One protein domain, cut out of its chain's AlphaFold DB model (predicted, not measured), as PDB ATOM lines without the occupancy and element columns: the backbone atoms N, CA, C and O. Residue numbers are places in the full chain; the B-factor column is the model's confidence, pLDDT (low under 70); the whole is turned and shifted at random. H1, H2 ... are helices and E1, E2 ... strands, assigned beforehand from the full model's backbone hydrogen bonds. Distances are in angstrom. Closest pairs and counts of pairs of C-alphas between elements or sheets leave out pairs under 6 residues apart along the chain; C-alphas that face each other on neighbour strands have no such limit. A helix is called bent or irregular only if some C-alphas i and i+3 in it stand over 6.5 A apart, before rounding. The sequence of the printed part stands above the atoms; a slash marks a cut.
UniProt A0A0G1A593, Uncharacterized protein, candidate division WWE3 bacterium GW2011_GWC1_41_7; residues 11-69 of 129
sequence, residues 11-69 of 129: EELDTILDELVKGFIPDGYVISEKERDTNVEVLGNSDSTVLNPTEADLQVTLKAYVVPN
ATOM      1  N   GLU A  11      16.767  22.850   0.598       89.06
ATOM      2  CA  GLU A  11      17.588  24.046   0.356       89.06
ATOM      3  C   GLU A  11      18.062  24.699   1.664       89.06
ATOM      4  O   GLU A  11      19.222  25.098   1.794       89.06
ATOM      5  N   GLU A  12      17.182  24.773   2.668       90.88
ATOM      6  CA  GLU A  12      17.548  25.312   3.984       90.88
ATOM      7  C   GLU A  12      18.523  24.378   4.703       90.88
ATOM      8  O   GLU A  12      19.504  24.843   5.285       90.88
ATOM      9  N   LEU A  13      18.296  23.059   4.622       88.94
ATOM     10  CA  LEU A  13      19.237  22.073   5.147       88.94
ATOM     11  C   LEU A  13      20.604  22.215   4.474       88.94
ATOM     12  O   LEU A  13      21.619  22.234   5.167       88.94
ATOM     13  N   ASP A  14      20.640  22.347   3.149       87.62
ATOM     14  CA  ASP A  14      21.891  22.497   2.415       87.62
ATOM     15  C   ASP A  14      22.640  23.768   2.816       87.62
ATOM     16  O   ASP A  14      23.849  23.702   3.032       87.62
ATOM     17  N   THR A  15      21.923  24.873   3.024       90.00
ATOM     18  CA  THR A  15      22.495  26.135   3.517       90.00
ATOM     19  C   THR A  15      23.137  25.963   4.896       90.00
ATOM     20  O   THR A  15      24.263  26.412   5.122       90.00
ATOM     21  N   ILE A  16      22.451  25.281   5.820       91.06
ATOM     22  CA  ILE A  16      22.976  25.001   7.166       91.06
ATOM     23  C   ILE A  16      24.229  24.124   7.075       91.06
ATOM     24  O   ILE A  16      25.237  24.405   7.724       91.06
ATOM     25  N   LEU A  17      24.181  23.069   6.258       89.31
ATOM     26  CA  LEU A  17      25.317  22.171   6.067       89.31
ATOM     27  C   LEU A  17      26.519  22.912   5.487       89.31
ATOM     28  O   LEU A  17      27.618  22.743   6.011       89.31
ATOM     29  N   ASP A  18      26.318  23.770   4.487       87.75
ATOM     30  CA  ASP A  18      27.380  24.563   3.865       87.75
ATOM     31  C   ASP A  18      28.078  25.471   4.886       87.75
ATOM     32  O   ASP A  18      29.299  25.627   4.852       87.75
ATOM     33  N   GLU A  19      27.338  26.052   5.833       89.69
ATOM     34  CA  GLU A  19      27.932  26.835   6.919       89.69
ATOM     35  C   GLU A  19      28.736  25.985   7.902       89.69
ATOM     36  O   GLU A  19      29.843  26.378   8.285       89.69
ATOM     37  N   LEU A  20      28.220  24.814   8.275       89.31
ATOM     38  CA  LEU A  20      28.880  23.912   9.218       89.31
ATOM     39  C   LEU A  20      30.181  23.333   8.654       89.31
ATOM     40  O   LEU A  20      31.164  23.184   9.385       89.31
ATOM     41  N   VAL A  21      30.212  23.023   7.357       88.62
ATOM     42  CA  VAL A  21      31.370  22.365   6.737       88.62
ATOM     43  C   VAL A  21      32.478  23.322   6.309       88.62
ATOM     44  O   VAL A  21      33.598  22.862   6.098       88.62
ATOM     45  N   LYS A  22      32.235  24.642   6.257       85.56
ATOM     46  CA  LYS A  22      33.261  25.659   5.929       85.56
ATOM     47  C   LYS A  22      34.553  25.492   6.733       85.56
ATOM     48  O   LYS A  22      35.632  25.663   6.181       85.56
ATOM     49  N   GLY A  23      34.452  25.125   8.012       87.44
ATOM     50  CA  GLY A  23      35.614  24.915   8.886       87.44
ATOM     51  C   GLY A  23      36.432  23.650   8.589       87.44
ATOM     52  O   GLY A  23      37.529  23.503   9.123       87.44
ATOM     53  N   PHE A  24      35.917  22.743   7.758       87.62
ATOM     54  CA  PHE A  24      36.556  21.474   7.399       87.62
ATOM     55  C   PHE A  24      37.166  21.493   5.991       87.62
ATOM     56  O   PHE A  24      37.874  20.555   5.623       87.62
ATOM     57  N   ILE A  25      36.907  22.542   5.206       89.12
ATOM     58  CA  ILE A  25      37.446  22.695   3.854       89.12
ATOM     59  C   ILE A  25      38.871  23.265   3.957       89.12
ATOM     60  O   ILE A  25      39.053  24.332   4.546       89.12
ATOM     61  N   PRO A  26      39.894  22.596   3.393       87.81
ATOM     62  CA  PRO A  26      41.252  23.132   3.368       87.81
ATOM     63  C   PRO A  26      41.362  24.433   2.559       87.81
ATOM     64  O   PRO A  26      40.632  24.644   1.589       87.81
ATOM     65  N   ASP A  27      42.342  25.274   2.897       86.31
ATOM     66  CA  ASP A  27      42.593  26.529   2.183       86.31
ATOM     67  C   ASP A  27      42.805  26.316   0.674       86.31
ATOM     68  O   ASP A  27      43.621  25.500   0.231       86.31
ATOM     69  N   GLY A  28      42.102  27.117  -0.130       85.94
ATOM     70  CA  GLY A  28      42.179  27.060  -1.591       85.94
ATOM     71  C   GLY A  28      41.398  25.904  -2.218       85.94
ATOM     72  O   GLY A  28      41.671  25.567  -3.370       85.94
ATOM     73  N   TYR A  29      40.449  25.313  -1.487       87.88
ATOM     74  CA  TYR A  29      39.478  24.348  -1.997       87.88
ATOM     75  C   TYR A  29      38.034  24.833  -1.790       87.88
ATOM     76  O   TYR A  29      37.772  25.711  -0.969       87.88
ATOM     77  N   VAL A  30      37.098  24.249  -2.537       88.06
ATOM     78  CA  VAL A  30      35.638  24.410  -2.420       88.06
ATOM     79  C   VAL A  30      34.956  23.049  -2.550       88.06
ATOM     80  O   VAL A  30      35.551  22.109  -3.070       88.06
ATOM     81  N   ILE A  31      33.714  22.917  -2.085       87.00
ATOM     82  CA  ILE A  31      32.933  21.686  -2.273       87.00
ATOM     83  C   ILE A  31      32.517  21.550  -3.745       87.00
ATOM     84  O   ILE A  31      32.059  22.504  -4.366       87.00
ATOM     85  N   SER A  32      32.681  20.352  -4.304       83.56
ATOM     86  CA  SER A  32      32.214  19.985  -5.641       83.56
ATOM     87  C   SER A  32      30.687  19.894  -5.655       83.56
ATOM     88  O   SER A  32      30.114  19.027  -4.997       83.56
ATOM     89  N   GLU A  33      30.025  20.728  -6.458       74.56
ATOM     90  CA  GLU A  33      28.562  20.679  -6.630       74.56
ATOM     91  C   GLU A  33      28.077  19.376  -7.291       74.56
ATOM     92  O   GLU A  33      26.926  18.980  -7.133       74.56
ATOM     93  N   LYS A  34      28.949  18.689  -8.041       72.69
ATOM     94  CA  LYS A  34      28.577  17.515  -8.849       72.69
ATOM     95  C   LYS A  34      28.476  16.212  -8.055       72.69
ATOM     96  O   LYS A  34      27.871  15.262  -8.539       72.69
ATOM     97  N   GLU A  35      29.094  16.137  -6.879       75.06
ATOM     98  CA  GLU A  35      29.303  14.879  -6.145       75.06
ATOM     99  C   GLU A  35      28.998  15.065  -4.658       75.06
ATOM    100  O   GLU A  35      29.824  14.776  -3.789       75.06
ATOM    101  N   ARG A  36      27.809  15.602  -4.381       84.19
ATOM    102  CA  ARG A  36      27.279  15.798  -3.035       84.19
ATOM    103  C   ARG A  36      26.197  14.757  -2.758       84.19
ATOM    104  O   ARG A  36      25.218  14.675  -3.493       84.19
ATOM    105  N   ASP A  37      26.375  13.989  -1.690       88.12
ATOM    106  CA  ASP A  37      25.386  13.041  -1.175       88.12
ATOM    107  C   ASP A  37      25.093  13.365   0.294       88.12
ATOM    108  O   ASP A  37      26.007  13.437   1.123       88.12
ATOM    109  N   THR A  38      23.816  13.584   0.603       89.25
ATOM    110  CA  THR A  38      23.339  13.995   1.928       89.25
ATOM    111  C   THR A  38      22.354  12.951   2.440       89.25
ATOM    112  O   THR A  38      21.254  12.814   1.908       89.25
ATOM    113  N   ASN A  39      22.720  12.245   3.508       90.31
ATOM    114  CA  ASN A  39      21.819  11.335   4.214       90.31
ATOM    115  C   ASN A  39      21.344  11.977   5.520       90.31
ATOM    116  O   ASN A  39      22.169  12.421   6.321       90.31
ATOM    117  N   VAL A  40      20.029  12.006   5.734       90.31
ATOM    118  CA  VAL A  40      19.394  12.607   6.913       90.31
ATOM    119  C   VAL A  40      18.638  11.531   7.671       90.31
ATOM    120  O   VAL A  40      17.725  10.903   7.138       90.31
ATOM    121  N   GLU A  41      18.990  11.360   8.935       89.12
ATOM    122  CA  GLU A  41      18.332  10.440   9.850       89.12
ATOM    123  C   GLU A  41      17.683  11.242  10.973       89.12
ATOM    124  O   GLU A  41      18.337  12.012  11.676       89.12
ATOM    125  N   VAL A  42      16.370  11.073  11.134       86.69
ATOM    126  CA  VAL A  42      15.637  11.674  12.251       86.69
ATOM    127  C   VAL A  42      15.932  10.856  13.500       86.69
ATOM    128  O   VAL A  42      15.658   9.652  13.534       86.69
ATOM    129  N   LEU A  43      16.472  11.502  14.530       84.62
ATOM    130  CA  LEU A  43      16.704  10.861  15.814       84.62
ATOM    131  C   LEU A  43      15.394  10.848  16.611       84.62
ATOM    132  O   LEU A  43      14.615  11.799  16.574       84.62
ATOM    133  N   GLY A  44      15.107   9.740  17.292       69.62
ATOM    134  CA  GLY A  44      13.807   9.521  17.920       69.62
ATOM    135  C   GLY A  44      13.907   8.978  19.338       69.62
ATOM    136  O   GLY A  44      14.408   7.874  19.538       69.62
ATOM    137  N   ASN A  45      13.338   9.732  20.285       60.16
ATOM    138  CA  ASN A  45      12.936   9.326  21.639       60.16
ATOM    139  C   ASN A  45      13.956   8.473  22.416       60.16
ATOM    140  O   ASN A  45      13.590   7.481  23.052       60.16
ATOM    141  N   SER A  46      15.227   8.866  22.399       69.12
ATOM    142  CA  SER A  46      16.143   8.504  23.484       69.12
ATOM    143  C   SER A  46      16.094   9.572  24.580       69.12
ATOM    144  O   SER A  46      15.678  10.700  24.327       69.12
ATOM    145  N   ASP A  47      16.600   9.265  25.777       71.88
ATOM    146  CA  ASP A  47      16.741  10.254  26.866       71.88
ATOM    147  C   ASP A  47      17.605  11.475  26.475       71.88
ATOM    148  O   ASP A  47      17.663  12.462  27.205       71.88
ATOM    149  N   SER A  48      18.300  11.406  25.335       80.75
ATOM    150  CA  SER A  48      19.240  12.408  24.840       80.75
ATOM    151  C   SER A  48      18.823  13.067  23.522       80.75
ATOM    152  O   SER A  48      19.645  13.788  22.964       80.75
ATOM    153  N   THR A  49      17.636  12.770  22.975       84.75
ATOM    154  CA  THR A  49      17.197  13.305  21.674       84.75
ATOM    155  C   THR A  49      15.764  13.821  21.723       84.75
ATOM    156  O   THR A  49      14.893  13.236  22.371       84.75
ATOM    157  N   VAL A  50      15.514  14.931  21.036       84.56
ATOM    158  CA  VAL A  50      14.212  15.598  20.974       84.56
ATOM    159  C   VAL A  50      13.523  15.278  19.651       84.56
ATOM    160  O   VAL A  50      14.108  15.423  18.584       84.56
ATOM    161  N   LEU A  51      12.252  14.871  19.715       85.94
ATOM    162  CA  LEU A  51      11.380  14.750  18.546       85.94
ATOM    163  C   LEU A  51       9.945  15.136  18.917       85.94
ATOM    164  O   LEU A  51       9.212  14.361  19.536       85.94
ATOM    165  N   ASN A  52       9.536  16.348  18.553       84.88
ATOM    166  CA  ASN A  52       8.217  16.903  18.844       84.88
ATOM    167  C   ASN A  52       7.742  17.829  17.691       84.88
ATOM    168  O   ASN A  52       8.453  17.993  16.702       84.88
ATOM    169  N   PRO A  53       6.529  18.416  17.754       82.75
ATOM    170  CA  PRO A  53       6.004  19.248  16.663       82.75
ATOM    171  C   PRO A  53       6.782  20.540  16.359       82.75
ATOM    172  O   PRO A  53       6.523  21.151  15.326       82.75
ATOM    173  N   THR A  54       7.666  20.988  17.251       84.44
ATOM    174  CA  THR A  54       8.427  22.242  17.121       84.44
ATOM    175  C   THR A  54       9.933  22.031  16.985       84.44
ATOM    176  O   THR A  54      10.615  22.919  16.488       84.44
ATOM    177  N   GLU A  55      10.456  20.886  17.422       87.00
ATOM    178  CA  GLU A  55      11.889  20.594  17.496       87.00
ATOM    179  C   GLU A  55      12.157  19.124  17.149       87.00
ATOM    180  O   GLU A  55      11.427  18.226  17.580       87.00
ATOM    181  N   ALA A  56      13.223  18.881  16.388       87.50
ATOM    182  CA  ALA A  56      13.684  17.546  16.037       87.50
ATOM    183  C   ALA A  56      15.211  17.519  15.954       87.50
ATOM    184  O   ALA A  56      15.806  18.337  15.249       87.50
ATOM    185  N   ASP A  57      15.826  16.551  16.626       89.31
ATOM    186  CA  ASP A  57      17.245  16.264  16.475       89.31
ATOM    187  C   ASP A  57      17.473  15.395  15.238       89.31
ATOM    188  O   ASP A  57      16.809  14.377  15.021       89.31
ATOM    189  N   LEU A  58      18.441  15.800  14.418       88.69
ATOM    190  CA  LEU A  58      18.791  15.134  13.170       88.69
ATOM    191  C   LEU A  58      20.253  14.703  13.209       88.69
ATOM    192  O   LEU A  58      21.128  15.462  13.626       88.69
ATOM    193  N   GLN A  59      20.526  13.509  12.700       90.31
ATOM    194  CA  GLN A  59      21.870  13.100  12.328       90.31
ATOM    195  C   GLN A  59      22.011  13.232  10.816       90.31
ATOM    196  O   GLN A  59      21.299  12.583  10.051       90.31
ATOM    197  N   VAL A  60      22.948  14.070  10.382       90.75
ATOM    198  CA  VAL A  60      23.200  14.311   8.961       90.75
ATOM    199  C   VAL A  60      24.590  13.816   8.595       90.75
ATOM    200  O   VAL A  60      25.572  14.138   9.261       90.75
ATOM    201  N   THR A  61      24.674  13.021   7.533       91.75
ATOM    202  CA  THR A  61      25.937  12.576   6.939       91.75
ATOM    203  C   THR A  61      26.083  13.219   5.569       91.75
ATOM    204  O   THR A  61      25.306  12.918   4.667       91.75
ATOM    205  N   LEU A  62      27.094  14.076   5.416       90.12
ATOM    206  CA  LEU A  62      27.465  14.683   4.142       90.12
ATOM    207  C   LEU A  62      28.692  13.973   3.566       90.12
ATOM    208  O   LEU A  62      29.746  13.923   4.205       90.12
ATOM    209  N   LYS A  63      28.570  13.460   2.345       90.25
ATOM    210  CA  LYS A  63      29.700  13.014   1.527       90.25
ATOM    211  C   LYS A  63      29.862  13.989   0.377       90.25
ATOM    212  O   LYS A  63      28.938  14.183  -0.408       90.25
ATOM    213  N   ALA A  64      31.035  14.595   0.288       87.75
ATOM    214  CA  ALA A  64      31.363  15.495  -0.797       87.75
ATOM    215  C   ALA A  64      32.856  15.449  -1.106       87.75
ATOM    216  O   ALA A  64      33.681  15.190  -0.225       87.75
ATOM    217  N   TYR A  65      33.197  15.741  -2.356       87.12
ATOM    218  CA  TYR A  65      34.573  15.994  -2.758       87.12
ATOM    219  C   TYR A  65      34.884  17.478  -2.625       87.12
ATOM    220  O   TYR A  65      34.046  18.325  -2.931       87.12
ATOM    221  N   VAL A  66      36.107  17.794  -2.208       87.19
ATOM    222  CA  VAL A  66      36.637  19.154  -2.292       87.19
ATOM    223  C   VAL A  66      37.524  19.278  -3.525       87.19
ATOM    224  O   VAL A  66      38.294  18.371  -3.842       87.19
ATOM    225  N   VAL A  67      37.417  20.399  -4.228       85.12
ATOM    226  CA  VAL A  67      38.162  20.691  -5.456       85.12
ATOM    227  C   VAL A  67      38.910  22.010  -5.320       85.12
ATOM    228  O   VAL A  67      38.452  22.877  -4.575       85.12
ATOM    229  N   PRO A  68      40.058  22.187  -5.998       87.31
ATOM    230  CA  PRO A  68      40.769  23.457  -5.985       87.31
ATOM    231  C   PRO A  68      39.849  24.607  -6.396       87.31
ATOM    232  O   PRO A  68      39.106  24.497  -7.371       87.31
ATOM    233  N   ASN A  69      39.906  25.713  -5.657       88.19
ATOM    234  CA  ASN A  69      39.124  26.903  -5.959       88.19
ATOM    235  C   ASN A  69      39.767  27.671  -7.123       88.19
ATOM    236  O   ASN A  69      40.598  28.558  -6.914       88.19
TER     237      ASN A  69
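What this domain is: This is residues 11 to 69 of the 129 residues of an uncharacterized protein of candidate division WWE3 bacterium GW2011_GWC1_41_7 (UniProt A0A0G1A593). A long hairpin of two strands, E1 and E2, makes the frame of this domain, and one helix, H1, slants over one face of it, near the strands but not tightly packed. At the end away from where E1 begins, the hairpin runs out into a large loop, residues 43 to 57, which adds to the length; E1 itself bends sharply near residue 34. The printed part has 59 residues with one named helix and two named strands, in the order H1, E1, E2, and the two-stranded sheet, order E1 - E2, is antiparallel. The class is mixed, helices and strands, and the whole is loose, with a radius of gyration of the C-alphas of 14.3 A and spans of 42 by 20 by 17 A.

Where its parts are: Begin at C-alpha 11, at (17.588, 24.046, 0.356), where H1 starts; it takes residues 11 to 24 and is 20.4 A long from first to last C-alpha. H1 is irregular, but only just: C-alphas 20 and 23 are 6.8 A apart. Next find C-alpha 29 at (39.478, 24.348, -1.997), where E1 begins; it takes residues 29 to 42, measures 30.5 A and bends by 83 degrees at residue 34. E2 takes residues 58 to 68, measures 30.3 A and ends at C-alpha 68, at (40.769, 23.457, -5.985).

How they stand to each other: Look first at the hairpin of E1 and E2, antiparallel neighbours with 169 degrees between their directions. Near the beginning of E1, the C-alphas of Tyr 29 and Pro 68 face each other at 4.3 A; at its last residue, those of Val 42 and Leu 58 face each other at 4.8 A. Across the pair, N 32 and O 65 are within hydrogen-bond range at 2.8 A, and so are N 39 and O 61 at 2.9 A. Turn then to H1: it is near E1 and near E2, with 8 pairs of C-alphas within 10 A to each strand and no pair within 8 A. These pairs are made by its residues 13 to 24. In the backbone of H1, 8 of 10 O i to N i+4 pairs are within hydrogen-bond range.

The domain as a whole: The printed part runs from residue 11 to residue 69 without a cut, in outline a rod. The two C-alphas farthest apart are those of Asp 47 and Asn 69, at 43.1 A. The link from H1 to E1 is tight, with 4 residues, and the link from E1 to E2 is long, with 15 residues. The mean pLDDT of the printed part is 85.6; look for low confidence, under 70, at residues 44 to 46.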